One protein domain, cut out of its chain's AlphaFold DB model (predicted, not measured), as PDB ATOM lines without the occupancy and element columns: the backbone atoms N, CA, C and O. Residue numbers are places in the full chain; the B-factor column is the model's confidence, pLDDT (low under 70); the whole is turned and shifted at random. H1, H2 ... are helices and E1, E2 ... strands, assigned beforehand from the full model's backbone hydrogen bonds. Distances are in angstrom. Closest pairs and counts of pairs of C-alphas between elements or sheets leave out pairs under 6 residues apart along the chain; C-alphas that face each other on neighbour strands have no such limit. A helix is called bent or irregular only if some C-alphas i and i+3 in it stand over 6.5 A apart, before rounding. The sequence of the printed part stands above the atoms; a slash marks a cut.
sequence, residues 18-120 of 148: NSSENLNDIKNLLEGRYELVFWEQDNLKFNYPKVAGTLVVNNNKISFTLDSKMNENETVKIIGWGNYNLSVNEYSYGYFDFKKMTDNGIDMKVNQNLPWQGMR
ATOM      1  N   ASN A  18      83.284 109.153  55.191       49.50
ATOM      2  CA  ASN A  18      83.010 110.137  54.139       49.50
ATOM      3  C   ASN A  18      84.205 111.097  54.065       49.50
ATOM      4  O   ASN A  18      84.269 112.108  54.762       49.50
ATOM      5  N   SER A  19      85.209 110.741  53.267       55.72
ATOM      6  CA  SER A  19      86.493 111.438  53.223       55.72
ATOM      7  C   SER A  19      86.361 112.885  52.744       55.72
ATOM      8  O   SER A  19      87.180 113.721  53.112       55.72
ATOM      9  N   SER A  20      85.338 113.194  51.940       59.34
ATOM     10  CA  SER A  20      85.090 114.539  51.410       59.34
ATOM     11  C   SER A  20      84.508 115.505  52.447       59.34
ATOM     12  O   SER A  20      84.979 116.634  52.526       59.34
ATOM     13  N   GLU A  21      83.530 115.075  53.255       60.22
ATOM     14  CA  GLU A  21      82.954 115.904  54.333       60.22
ATOM     15  C   GLU A  21      84.012 116.194  55.404       60.22
ATOM     16  O   GLU A  21      84.242 117.344  55.769       60.22
ATOM     17  N   ASN A  22      84.776 115.165  55.777       80.50
ATOM     18  CA  ASN A  22      85.835 115.264  56.777       80.50
ATOM     19  C   ASN A  22      86.965 116.233  56.359       80.50
ATOM     20  O   ASN A  22      87.470 117.002  57.171       80.50
ATOM     21  N   LEU A  23      87.339 116.267  55.072       89.81
ATOM     22  CA  LEU A  23      88.382 117.180  54.588       89.81
ATOM     23  C   LEU A  23      87.981 118.657  54.711       89.81
ATOM     24  O   LEU A  23      88.830 119.495  55.017       89.81
ATOM     25  N   ASN A  24      86.711 118.978  54.464       90.88
ATOM     26  CA  ASN A  24      86.232 120.355  54.518       90.88
ATOM     27  C   ASN A  24      86.200 120.870  55.963       90.88
ATOM     28  O   ASN A  24      86.636 121.989  56.223       90.88
ATOM     29  N   ASP A  25      85.783 120.031  56.913       89.75
ATOM     30  CA  ASP A  25      85.799 120.360  58.343       89.75
ATOM     31  C   ASP A  25      87.224 120.556  58.872       89.75
ATOM     32  O   ASP A  25      87.513 121.546  59.550       89.75
ATOM     33  N   ILE A  26      88.148 119.668  58.486       91.81
ATOM     34  CA  ILE A  26      89.578 119.811  58.789       91.81
ATOM     35  C   ILE A  26      90.110 121.132  58.224       91.81
ATOM     36  O   ILE A  26      90.800 121.873  58.929       91.81
ATOM     37  N   LYS A  27      89.790 121.444  56.961       93.25
ATOM     38  CA  LYS A  27      90.230 122.676  56.299       93.25
ATOM     39  C   LYS A  27      89.692 123.915  57.016       93.25
ATOM     40  O   LYS A  27      90.470 124.820  57.290       93.25
ATOM     41  N   ASN A  28      88.414 123.918  57.391       91.00
ATOM     42  CA  ASN A  28      87.768 125.017  58.113       91.00
ATOM     43  C   ASN A  28      88.378 125.277  59.500       91.00
ATOM     44  O   ASN A  28      88.315 126.400  59.991       91.00
ATOM     45  N   LEU A  29      88.946 124.256  60.148       91.06
ATOM     46  CA  LEU A  29      89.649 124.412  61.428       91.06
ATOM     47  C   LEU A  29      91.114 124.830  61.273       91.06
ATOM     48  O   LEU A  29      91.663 125.461  62.178       91.06
ATOM     49  N   LEU A  30      91.751 124.439  60.169       93.12
ATOM     50  CA  LEU A  30      93.156 124.714  59.876       93.12
ATOM     51  C   LEU A  30      93.383 126.088  59.236       93.12
ATOM     52  O   LEU A  30      94.429 126.697  59.456       93.12
ATOM     53  N   GLU A  31      92.483 126.534  58.362       94.94
ATOM     54  CA  GLU A  31      92.655 127.806  57.671       94.94
ATOM     55  C   GLU A  31      92.263 128.978  58.566       94.94
ATOM     56  O   GLU A  31      91.203 129.005  59.189       94.94
ATOM     57  N   GLY A  32      93.136 129.978  58.614       94.12
ATOM     58  CA  GLY A  32      92.958 131.136  59.469       94.12
ATOM     59  C   GLY A  32      94.242 131.919  59.693       94.12
ATOM     60  O   GLY A  32      95.306 131.626  59.135       94.12
ATOM     61  N   ARG A  33      94.120 132.945  60.536       94.44
ATOM     62  CA  ARG A  33      95.236 133.721  61.073       94.44
ATOM     63  C   ARG A  33      95.350 133.423  62.561       94.44
ATOM     64  O   ARG A  33      94.412 133.659  63.313       94.44
ATOM     65  N   TYR A  34      96.517 132.953  62.964       91.19
ATOM     66  CA  TYR A  34      96.844 132.605  64.335       91.19
ATOM     67  C   TYR A  34      97.899 133.567  64.861       91.19
ATOM     68  O   TYR A  34      98.868 133.885  64.166       91.19
ATOM     69  N   GLU A  35      97.724 134.004  66.099       92.75
ATOM     70  CA  GLU A  35      98.697 134.821  66.815       92.75
ATOM     71  C   GLU A  35      99.371 133.989  67.900       92.75
ATOM     72  O   GLU A  35      98.745 133.157  68.562       92.75
ATOM     73  N   LEU A  36     100.674 134.196  68.065       91.00
ATOM     74  CA  LEU A  36     101.437 133.526  69.107       91.00
ATOM     75  C   LEU A  36     101.052 134.090  70.482       91.00
ATOM     76  O   LEU A  36     101.297 135.262  70.754       91.00
ATOM     77  N   VAL A  37     100.505 133.243  71.358       91.81
ATOM     78  CA  VAL A  37     100.146 133.633  72.736       91.81
ATOM     79  C   VAL A  37     101.362 133.566  73.664       91.81
ATOM     80  O   VAL A  37     101.627 134.496  74.422       91.81
ATOM     81  N   PHE A  38     102.111 132.466  73.605       91.25
ATOM     82  CA  PHE A  38     103.356 132.275  74.342       91.25
ATOM     83  C   PHE A  38     104.244 131.251  73.631       91.25
ATOM     84  O   PHE A  38     103.762 130.439  72.842       91.25
ATOM     85  N   TRP A  39     105.538 131.282  73.934       91.06
ATOM     86  CA  TRP A  39     106.528 130.313  73.476       91.06
ATOM     87  C   TRP A  39     107.138 129.606  74.681       91.06
ATOM     88  O   TRP A  39     107.568 130.268  75.622       91.06
ATOM     89  N   GLU A  40     107.194 128.277  74.653       89.88
ATOM     90  CA  GLU A  40     107.876 127.483  75.674       89.88
ATOM     91  C   GLU A  40     109.107 126.804  75.076       89.88
ATOM     92  O   GLU A  40     109.016 126.097  74.070       89.88
ATOM     93  N   GLN A  41     110.265 127.031  75.690       84.31
ATOM     94  CA  GLN A  41     111.532 126.418  75.305       84.31
ATOM     95  C   GLN A  41     112.416 126.276  76.539       84.31
ATOM     96  O   GLN A  41     112.463 127.190  77.356       84.31
ATOM     97  N   ASP A  42     113.105 125.144  76.682       87.88
ATOM     98  CA  ASP A  42     114.052 124.910  77.783       87.88
ATOM     99  C   ASP A  42     113.428 125.143  79.178       87.88
ATOM    100  O   ASP A  42     114.055 125.685  80.082       87.88
ATOM    101  N   ASN A  43     112.159 124.738  79.348       89.94
ATOM    102  CA  ASN A  43     111.320 124.967  80.539       89.94
ATOM    103  C   ASN A  43     111.057 126.445  80.891       89.94
ATOM    104  O   ASN A  43     110.561 126.743  81.978       89.94
ATOM    105  N   LEU A  44     111.347 127.372  79.980       91.75
ATOM    106  CA  LEU A  44     111.038 128.790  80.111       91.75
ATOM    107  C   LEU A  44     109.833 129.150  79.248       91.75
ATOM    108  O   LEU A  44     109.709 128.698  78.110       91.75
ATOM    109  N   LYS A  45     108.968 130.008  79.791       93.81
ATOM    110  CA  LYS A  45     107.808 130.559  79.092       93.81
ATOM    111  C   LYS A  45     108.053 132.022  78.743       93.81
ATOM    112  O   LYS A  45     108.223 132.860  79.625       93.81
ATOM    113  N   PHE A  46     107.993 132.335  77.458       92.62
ATOM    114  CA  PHE A  46     108.130 133.679  76.915       92.62
ATOM    115  C   PHE A  46     106.777 134.166  76.407       92.62
ATOM    116  O   PHE A  46     106.083 133.460  75.680       92.62
ATOM    117  N   ASN A  47     106.402 135.385  76.781       95.25
ATOM    118  CA  ASN A  47     105.153 136.021  76.366       95.25
ATOM    119  C   ASN A  47     105.471 137.318  75.611       95.25
ATOM    120  O   ASN A  47     106.616 137.781  75.603       95.25
ATOM    121  N   TYR A  48     104.461 137.945  75.018       92.75
ATOM    122  CA  TYR A  48     104.587 139.314  74.522       92.75
ATOM    123  C   TYR A  48     105.089 140.269  75.637       92.75
ATOM    124  O   TYR A  48     104.654 140.125  76.782       92.75
ATOM    125  N   PRO A  49     105.988 141.238  75.356       94.31
ATOM    126  CA  PRO A  49     106.598 141.566  74.060       94.31
ATOM    127  C   PRO A  49     107.919 140.828  73.781       94.31
ATOM    128  O   PRO A  49     108.589 141.131  72.797       94.31
ATOM    129  N   LYS A  50     108.339 139.887  74.641       96.44
ATOM    130  CA  LYS A  50     109.591 139.128  74.455       96.44
ATOM    131  C   LYS A  50     109.538 138.215  73.236       96.44
ATOM    132  O   LYS A  50     110.571 137.963  72.627       96.44
ATOM    133  N   VAL A  51     108.355 137.731  72.880       96.81
ATOM    134  CA  VAL A  51     108.125 136.977  71.651       96.81
ATOM    135  C   VAL A  51     106.755 137.336  71.084       96.81
ATOM    136  O   VAL A  51     105.782 137.460  71.826       96.81
ATOM    137  N   ALA A  52     106.684 137.530  69.774       96.69
ATOM    138  CA  ALA A  52     105.457 137.784  69.034       96.69
ATOM    139  C   ALA A  52     105.549 137.103  67.671       96.69
ATOM    140  O   ALA A  52     106.625 137.016  67.085       96.69
ATOM    141  N   GLY A  53     104.433 136.624  67.138       96.12
ATOM    142  CA  GLY A  53     104.434 135.984  65.833       96.12
ATOM    143  C   GLY A  53     103.041 135.822  65.264       96.12
ATOM    144  O   GLY A  53     102.043 135.879  65.985       96.12
ATOM    145  N   THR A  54     102.976 135.635  63.954       96.56
ATOM    146  CA  THR A  54     101.736 135.339  63.240       96.56
ATOM    147  C   THR A  54     101.964 134.145  62.328       96.56
ATOM    148  O   THR A  54     102.994 134.047  61.665       96.56
ATOM    149  N   LEU A  55     100.983 133.254  62.274       95.44
ATOM    150  CA  LEU A  55     100.884 132.184  61.293       95.44
ATOM    151  C   LEU A  55      99.601 132.404  60.490       95.44
ATOM    152  O   LEU A  55      98.526 132.521  61.070       95.44
ATOM    153  N   VAL A  56      99.699 132.452  59.166       96.88
ATOM    154  CA  VAL A  56      98.535 132.459  58.275       96.88
ATOM    155  C   VAL A  56      98.563 131.187  57.451       96.88
ATOM    156  O   VAL A  56      99.573 130.887  56.819       96.88
ATOM    157  N   VAL A  57      97.453 130.456  57.447       96.50
ATOM    158  CA  VAL A  57      97.250 129.261  56.625       96.50
ATOM    159  C   VAL A  57      95.992 129.489  55.805       96.50
ATOM    160  O   VAL A  57      94.923 129.687  56.371       96.50
ATOM    161  N   ASN A  58      96.118 129.542  54.483       96.62
ATOM    162  CA  ASN A  58      94.982 129.808  53.603       96.62
ATOM    163  C   ASN A  58      95.300 129.396  52.164       96.62
ATOM    164  O   ASN A  58      96.380 129.727  51.670       96.62
ATOM    165  N   ASN A  59      94.369 128.741  51.468       96.38
ATOM    166  CA  ASN A  59      94.447 128.474  50.028       96.38
ATOM    167  C   ASN A  59      95.790 127.864  49.597       96.38
ATOM    168  O   ASN A  59      96.473 128.373  48.706       96.38
ATOM    169  N   ASN A  60      96.198 126.785  50.271       97.69
ATOM    170  CA  ASN A  60      97.466 126.080  50.040       97.69
ATOM    171  C   ASN A  60      98.730 126.917  50.296       97.69
ATOM    172  O   ASN A  60      99.835 126.468  49.985       97.69
ATOM    173  N   LYS A  61      98.604 128.109  50.885       98.38
ATOM    174  CA  LYS A  61      99.708 128.983  51.283       98.38
ATOM    175  C   LYS A  61      99.857 129.024  52.794       98.38
ATOM    176  O   LYS A  61      98.881 128.981  53.540       98.38
ATOM    177  N   ILE A  62     101.106 129.133  53.224       98.00
ATOM    178  CA  ILE A  62     101.467 129.394  54.612       98.00
ATOM    179  C   ILE A  62     102.379 130.617  54.659       98.00
ATOM    180  O   ILE A  62     103.314 130.727  53.862       98.00
ATOM    181  N   SER A  63     102.125 131.529  55.590       97.88
ATOM    182  CA  SER A  63     103.073 132.581  55.946       97.88
ATOM    183  C   SER A  63     103.299 132.610  57.448       97.88
ATOM    184  O   SER A  63     102.403 132.322  58.239       97.88
ATOM    185  N   PHE A  64     104.529 132.909  57.838       96.69
ATOM    186  CA  PHE A  64     104.955 132.919  59.226       96.69
ATOM    187  C   PHE A  64     105.805 134.153  59.489       96.69
ATOM    188  O   PHE A  64     106.717 134.449  58.716       96.69
ATOM    189  N   THR A  65     105.534 134.842  60.590       98.12
ATOM    190  CA  THR A  65     106.397 135.891  61.124       98.12
ATOM    191  C   THR A  65     106.722 135.612  62.583       98.12
ATOM    192  O   THR A  65     105.884 135.098  63.327       98.12
ATOM    193  N   LEU A  66     107.933 135.972  62.996       98.00
ATOM    194  CA  LEU A  66     108.362 135.942  64.391       98.00
ATOM    195  C   LEU A  66     109.214 137.171  64.683       98.00
ATOM    196  O   LEU A  66     110.114 137.491  63.912       98.00
ATOM    197  N   ASP A  67     108.959 137.810  65.811       97.81
ATOM    198  CA  ASP A  67     109.836 138.775  66.455       97.81
ATOM    199  C   ASP A  67     110.170 138.220  67.837       97.81
ATOM    200  O   ASP A  67     109.277 137.928  68.633       97.81
ATOM    201  N   SER A  68     111.449 137.997  68.100       97.19
ATOM    202  CA  SER A  68     111.919 137.329  69.304       97.19
ATOM    203  C   SER A  68     113.061 138.110  69.929       97.19
ATOM    204  O   SER A  68     114.050 138.418  69.276       97.19
ATOM    205  N   LYS A  69     112.928 138.369  71.225       95.88
ATOM    206  CA  LYS A  69     113.950 138.893  72.136       95.88
ATOM    207  C   LYS A  69     114.096 137.966  73.343       95.88
ATOM    208  O   LYS A  69     114.209 138.416  74.485       95.88
ATOM    209  N   MET A  70     113.974 136.658  73.097       93.06
ATOM    210  CA  MET A  70     114.084 135.629  74.137       93.06
ATOM    211  C   MET A  70     115.505 135.560  74.715       93.06
ATOM    212  O   MET A  70     115.661 135.286  75.900       93.06
ATOM    213  N   ASN A  71     116.519 135.866  73.902       92.69
ATOM    214  CA  ASN A  71     117.887 136.110  74.347       92.69
ATOM    215  C   ASN A  71     118.070 137.618  74.590       92.69
ATOM    216  O   ASN A  71     117.694 138.431  73.752       92.69
ATOM    217  N   GLU A  72     118.625 138.007  75.735       89.81
ATOM    218  CA  GLU A  72     118.778 139.422  76.102       89.81
ATOM    219  C   GLU A  72     119.738 140.185  75.187       89.81
ATOM    220  O   GLU A  72     119.547 141.377  74.961       89.81
ATOM    221  N   ASN A  73     120.716 139.482  74.614       94.06
ATOM    222  CA  ASN A  73     121.749 140.066  73.761       94.06
ATOM    223  C   ASN A  73     121.453 139.890  72.268       94.06
ATOM    224  O   ASN A  73     122.316 140.160  71.439       94.06
ATOM    225  N   GLU A  74     120.273 139.375  71.908       95.81
ATOM    226  CA  GLU A  74     119.947 139.062  70.522       95.81
ATOM    227  C   GLU A  74     118.457 139.269  70.232       95.81
ATOM    228  O   GLU A  74     117.579 138.705  70.885       95.81
ATOM    229  N   THR A  75     118.166 140.042  69.189       97.31
ATOM    230  CA  THR A  75     116.850 140.079  68.553       97.31
ATOM    231  C   THR A  75     116.871 139.202  67.306       97.31
ATOM    232  O   THR A  75     117.745 139.329  66.450       97.31
ATOM    233  N   VAL A  76     115.875 138.333  67.173       97.94
ATOM    234  CA  VAL A  76     115.658 137.496  65.995       97.94
ATOM    235  C   VAL A  76     114.342 137.880  65.344       97.94
ATOM    236  O   VAL A  76     113.293 137.840  65.984       97.94
ATOM    237  N   LYS A  77     114.382 138.180  64.046       98.31
ATOM    238  CA  LYS A  77     113.185 138.341  63.216       98.31
ATOM    239  C   LYS A  77     113.140 137.260  62.152       98.31
ATOM    240  O   LYS A  77     114.138 137.003  61.485       98.31
ATOM    241  N   ILE A  78     111.987 136.631  61.979       98.38
ATOM    242  CA  ILE A  78     111.772 135.599  60.964       98.38
ATOM    243  C   ILE A  78     110.597 135.999  60.092       98.38
ATOM    244  O   ILE A  78     109.566 136.438  60.599       98.38
ATOM    245  N   ILE A  79     110.747 135.793  58.787       98.44
ATOM    246  CA  ILE A  79     109.646 135.793  57.832       98.44
ATOM    247  C   ILE A  79     109.775 134.545  56.962       98.44
ATOM    248  O   ILE A  79     110.854 134.257  56.448       98.44
ATOM    249  N   GLY A  80     108.689 133.798  56.803       98.25
ATOM    250  CA  GLY A  80     108.633 132.619  55.950       98.25
ATOM    251  C   GLY A  80     107.382 132.616  55.086       98.25
ATOM    252  O   GLY A  80     106.291 132.903  55.576       98.25
ATOM    253  N   TRP A  81     107.540 132.236  53.822       98.56
ATOM    254  CA  TRP A  81     106.460 131.977  52.878       98.56
ATOM    255  C   TRP A  81     106.607 130.578  52.306       98.56
ATOM    256  O   TRP A  81     107.698 130.113  51.962       98.56
ATOM    257  N   GLY A  82     105.488 129.882  52.237       98.44
ATOM    258  CA  GLY A  82     105.472 128.481  51.897       98.44
ATOM    259  C   GLY A  82     104.161 128.038  51.293       98.44
ATOM    260  O   GLY A  82     103.225 128.818  51.100       98.44
ATOM    261  N   ASN A  83     104.104 126.740  51.036       98.50
ATOM    262  CA  ASN A  83     102.882 126.058  50.656       98.50
ATOM    263  C   ASN A  83     102.556 124.981  51.689       98.50
ATOM    264  O   ASN A  83     103.449 124.483  52.382       98.50
ATOM    265  N   TYR A  84     101.286 124.595  51.748       97.94
ATOM    266  CA  TYR A  84     100.870 123.392  52.452       97.94
ATOM    267  C   TYR A  84      99.959 122.526  51.581       97.94
ATOM    268  O   TYR A  84      99.209 123.016  50.730       97.94
ATOM    269  N   ASN A  85     100.015 121.227  51.847       97.19
ATOM    270  CA  ASN A  85      99.124 120.223  51.300       97.19
ATOM    271  C   ASN A  85      98.291 119.633  52.434       97.19
ATOM    272  O   ASN A  85      98.782 119.449  53.552       97.19
ATOM    273  N   LEU A  86      97.038 119.317  52.125       95.69
ATOM    274  CA  LEU A  86      96.092 118.764  53.077       95.69
ATOM    275  C   LEU A  86      95.339 117.594  52.450       95.69
ATOM    276  O   LEU A  86      94.845 117.682  51.328       95.69
ATOM    277  N   SER A  87      95.238 116.518  53.213       93.25
ATOM    278  CA  SER A  87      94.343 115.389  52.986       93.25
ATOM    279  C   SER A  87      93.662 115.036  54.309       93.25
ATOM    280  O   SER A  87      93.952 115.648  55.332       93.25
ATOM    281  N   VAL A  88      92.789 114.028  54.317       90.12
ATOM    282  CA  VAL A  88      92.101 113.597  55.549       90.12
ATOM    283  C   VAL A  88      93.083 113.091  56.616       90.12
ATOM    284  O   VAL A  88      92.838 113.259  57.805       90.12
ATOM    285  N   ASN A  89      94.215 112.508  56.201       92.06
ATOM    286  CA  ASN A  89      95.134 111.804  57.103       92.06
ATOM    287  C   ASN A  89      96.521 112.455  57.210       92.06
ATOM    288  O   ASN A  89      97.290 112.105  58.106       92.06
ATOM    289  N   GLU A  90      96.868 113.364  56.300       95.12
ATOM    290  CA  GLU A  90      98.188 113.996  56.240       95.12
ATOM    291  C   GLU A  90      98.058 115.498  55.988       95.12
ATOM    292  O   GLU A  90      97.394 115.933  55.044       95.12
ATOM    293  N   TYR A  91      98.764 116.268  56.811       95.50
ATOM    294  CA  TYR A  91      99.091 117.666  56.577       95.50
ATOM    295  C   TYR A  91     100.585 117.766  56.318       95.50
ATOM    296  O   TYR A  91     101.393 117.142  57.012       95.50
ATOM    297  N   SER A  92     100.979 118.562  55.334       96.44
ATOM    298  CA  SER A  92     102.389 118.850  55.125       96.44
ATOM    299  C   SER A  92     102.616 120.286  54.703       96.44
ATOM    300  O   SER A  92     101.787 120.862  54.008       96.44
ATOM    301  N   TYR A  93     103.732 120.869  55.131       96.94
ATOM    302  CA  TYR A  93     104.092 122.236  54.766       96.94
ATOM    303  C   TYR A  93     105.596 122.400  54.588       96.94
ATOM    304  O   TYR A  93     106.408 121.684  55.182       96.94
ATOM    305  N   GLY A  94     105.970 123.379  53.778       97.44
ATOM    306  CA  GLY A  94     107.354 123.705  53.478       97.44
ATOM    307  C   GLY A  94     107.462 125.137  52.988       97.44
ATOM    308  O   GLY A  94     106.496 125.699  52.468       97.44
ATOM    309  N   TYR A  95     108.635 125.731  53.176       98.25
ATOM    310  CA  TYR A  95     108.912 127.104  52.770       98.25
ATOM    311  C   TYR A  95     109.636 127.122  51.424       98.25
ATOM    312  O   TYR A  95     110.490 126.278  51.170       98.25
ATOM    313  N   PHE A  96     109.289 128.086  50.574       97.69
ATOM    314  CA  PHE A  96     110.037 128.403  49.352       97.69
ATOM    315  C   PHE A  96     110.816 129.717  49.486       97.69
ATOM    316  O   PHE A  96     111.751 129.947  48.729       97.69
ATOM    317  N   ASP A  97     110.449 130.564  50.451       98.25
ATOM    318  CA  ASP A  97     111.179 131.774  50.819       98.25
ATOM    319  C   ASP A  97     111.207 131.870  52.345       98.25
ATOM    320  O   ASP A  97     110.184 131.716  53.017       98.25
ATOM    321  N   PHE A  98     112.391 132.080  52.902       98.38
ATOM    322  CA  PHE A  98     112.595 132.198  54.333       98.38
ATOM    323  C   PHE A  98     113.721 133.182  54.604       98.38
ATOM    324  O   PHE A  98     114.784 133.112  53.995       98.38
ATOM    325  N   LYS A  99     113.496 134.099  55.539       98.44
ATOM    326  CA  LYS A  99     114.468 135.106  55.952       98.44
ATOM    327  C   LYS A  99     114.528 135.109  57.468       98.44
ATOM    328  O   LYS A  99     113.517 135.334  58.129       98.44
ATOM    329  N   LYS A 100     115.718 134.880  58.014       98.31
ATOM    330  CA  LYS A 100     116.031 135.058  59.431       98.31
ATOM    331  C   LYS A 100     117.025 136.202  59.558       98.31
ATOM    332  O   LYS A 100     118.139 136.105  59.053       98.31
ATOM    333  N   MET A 101     116.624 137.260  60.245       98.31
ATOM    334  CA  MET A 101     117.516 138.319  60.687       98.31
ATOM    335  C   MET A 101     117.863 138.097  62.156       98.31
ATOM    336  O   MET A 101     116.994 137.774  62.965       98.31
ATOM    337  N   THR A 102     119.140 138.256  62.469       98.00
ATOM    338  CA  THR A 102     119.689 138.239  63.817       98.00
ATOM    339  C   THR A 102     120.438 139.549  64.032       98.00
ATOM    340  O   THR A 102     121.276 139.908  63.207       98.00
ATOM    341  N   ASP A 103     120.133 140.242  65.121       97.56
ATOM    342  CA  ASP A 103     120.737 141.513  65.520       97.56
ATOM    343  C   ASP A 103     121.174 141.419  66.985       97.56
ATOM    344  O   ASP A 103     120.351 141.121  67.853       97.56
ATOM    345  N   ASN A 104     122.457 141.646  67.262       96.06
ATOM    346  CA  ASN A 104     123.017 141.634  68.619       96.06
ATOM    347  C   ASN A 104     123.408 143.034  69.134       96.06
ATOM    348  O   ASN A 104     124.127 143.152  70.125       96.06
ATOM    349  N   GLY A 105     122.981 144.096  68.446       93.56
ATOM    350  CA  GLY A 105     123.311 145.485  68.761       93.56
ATOM    351  C   GLY A 105     124.669 145.967  68.239       93.56
ATOM    352  O   GLY A 105     124.931 147.167  68.289       93.56
ATOM    353  N   ILE A 106     125.518 145.072  67.721       94.94
ATOM    354  CA  ILE A 106     126.809 145.400  67.092       94.94
ATOM    355  C   ILE A 106     126.741 145.127  65.591       94.94
ATOM    356  O   ILE A 106     127.121 145.974  64.783       94.94
ATOM    357  N   ASP A 107     126.261 143.943  65.215       95.44
ATOM    358  CA  ASP A 107     126.111 143.521  63.834       95.44
ATOM    359  C   ASP A 107     124.731 142.917  63.556       95.44
ATOM    360  O   ASP A 107     124.097 142.280  64.399       95.44
ATOM    361  N   MET A 108     124.279 143.113  62.316       97.00
ATOM    362  CA  MET A 108     123.043 142.540  61.803       97.00
ATOM    363  C   MET A 108     123.376 141.518  60.722       97.00
ATOM    364  O   MET A 108     124.014 141.831  59.715       97.00
ATOM    365  N   LYS A 109     122.908 140.285  60.913       97.75
ATOM    366  CA  LYS A 109     123.083 139.178  59.972       97.75
ATOM    367  C   LYS A 109     121.740 138.763  59.399       97.75
ATOM    368  O   LYS A 109     120.774 138.583  60.135       97.75
ATOM    369  N   VAL A 110     121.696 138.548  58.087       97.88
ATOM    370  CA  VAL A 110     120.520 138.017  57.390       97.88
ATOM    371  C   VAL A 110     120.880 136.679  56.761       97.88
ATOM    372  O   VAL A 110     121.809 136.583  55.966       97.88
ATOM    373  N   ASN A 111     120.124 135.642  57.111       97.62
ATOM    374  CA  ASN A 111     120.197 134.318  56.514       97.62
ATOM    375  C   ASN A 111     118.921 134.067  55.697       97.62
ATOM    376  O   ASN A 111     117.816 134.201  56.222       97.62
ATOM    377  N   GLN A 112     119.087 133.719  54.422       97.81
ATOM    378  CA  GLN A 112     117.990 133.464  53.480       97.81
ATOM    379  C   GLN A 112     117.823 131.973  53.142       97.81
ATOM    380  O   GLN A 112     117.040 131.601  52.270       97.81
ATOM    381  N   ASN A 113     118.574 131.100  53.815       97.50
ATOM    382  CA  ASN A 113     118.459 129.665  53.620       97.50
ATOM    383  C   ASN A 113     117.150 129.163  54.227       97.50
ATOM    384  O   ASN A 113     116.733 129.583  55.311       97.50
ATOM    385  N   LEU A 114     116.543 128.189  53.552       96.69
ATOM    386  CA  LEU A 114     115.394 127.483  54.095       96.69
ATOM    387  C   LEU A 114     115.783 126.766  55.400       96.69
ATOM    388  O   LEU A 114     116.865 126.178  55.482       96.69
ATOM    389  N   PRO A 115     114.898 126.747  56.410       93.69
ATOM    390  CA  PRO A 115     115.174 126.087  57.685       93.69
ATOM    391  C   PRO A 115     115.247 124.556  57.541       93.69
ATOM    392  O   PRO A 115     115.770 123.872  58.420       93.69
ATOM    393  N   TRP A 116     114.702 124.012  56.450       94.88
ATOM    394  CA  TRP A 116     114.853 122.635  55.983       94.88
ATOM    395  C   TRP A 116     114.461 122.551  54.503       94.88
ATOM    396  O   TRP A 116     113.810 123.453  53.975       94.88
ATOM    397  N   GLN A 117     114.819 121.449  53.844       95.69
ATOM    398  CA  GLN A 117     114.415 121.164  52.467       95.69
ATOM    399  C   GLN A 117     113.109 120.360  52.417       95.69
ATOM    400  O   GLN A 117     112.883 119.475  53.244       95.69
ATOM    401  N   GLY A 118     112.266 120.649  51.425       95.69
ATOM    402  CA  GLY A 118     111.016 119.928  51.182       95.69
ATOM    403  C   GLY A 118     109.906 120.198  52.208       95.69
ATOM    404  O   GLY A 118     109.867 121.233  52.876       95.69
ATOM    405  N   MET A 119     108.970 119.252  52.307       95.50
ATOM    406  CA  MET A 119     107.782 119.363  53.155       95.50
ATOM    407  C   MET A 119     107.960 118.586  54.464       95.50
ATOM    408  O   MET A 119     108.273 117.394  54.447       95.50
ATOM    409  N   ARG A 120     107.680 119.223  55.604       94.19
ATOM    410  CA  ARG A 120     107.461 118.515  56.872       94.19
ATOM    411  C   ARG A 120     106.069 117.912  56.867       94.19
ATOM    412  O   ARG A 120     105.116 118.595  56.512       94.19
TER     413      ARG A 120
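AT A GLANCE: This is residues 18 to 120 of the 148 residues of an uncharacterized protein of Pelagibacterales bacterium (UniProt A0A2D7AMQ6). One twisted wall of six antiparallel strands makes up most of this model, with a helix, H1, prolonging it at one end and a small separate hairpin, E2 and E3, turned off from its edge strand E1. E6 and E7 are long and bend, and their bent ends and the hairpin stand off the same face of the wall. The printed part has 103 residues, with one named helix and eight named strands in the order H1 E1 E2 E3 E4 E5 E6 E7 E8; the large sheet runs E1, E4, E5, E6, E7, E8, and the class is mostly strand. The whole is loose, with a radius of gyration of the C-alphas of 16.1 A and spans of 57 by 27 by 21 A.

HOW THE PARTS SIT: Start with H1, residues 19 to 30, which only grazes the large sheet with its residues 23 to 30; look at the C-alphas of Leu 30 in H1 and Val 57 in E4, residues 51 to 58, the closest of the two at 6.9 A. In H1, 7 of 8 O i to N i+4 pairs are within hydrogen-bond range. Next comes E1, residues 32 to 35, an edge strand antiparallel to E4, with N 34 and O 55 2.8 A apart. E1 runs on into E2, residues 38 to 41, at 68 degrees across a break of 2 residues. E2 and E3, residues 44 to 47, form a hairpin, with N 39 and O 46 at 2.8 A. From E4 a meander, each strand the antiparallel neighbour of the one before, goes on through E5, residues 61 to 71, E6, residues 74 to 86, E7, residues 90 to 103, and E8, residues 108 to 111. Check N 54 and O 65 at 3.0 A for E4 and E5, N 64 and O 80 at 2.9 A for E5 and E6, N 79 and O 99 at 2.9 A for E6 and E7, and N 102 and O 109 at 2.9 A for E7 and E8. E6 bends by 56 degrees at residue 83, and E7 by 64 degrees at residue 97. E1 and E8 are apart.

IN THESE COORDINATES: Find C-alpha 19 at (86.493, 111.438, 53.223); from there H1 runs 16.3 A to C-alpha 30. E4 measures 23.4 A, E5 30.2 A and E6 35.9 A. E7, the longest strand with 14 residues, runs 36.8 A from C-alpha 90 at (98.188, 113.996, 56.240). E8 ends at C-alpha 111, (120.197, 134.318, 56.514).

THE WHOLE: The two C-alphas farthest apart, those of Asn 18 and Ile 106, are 57.7 A apart. The printed part has no cut, and the links between its named elements are tight. Mean pLDDT of the printed part is 93.5; look for low confidence, under 70, at residues 18 to 21.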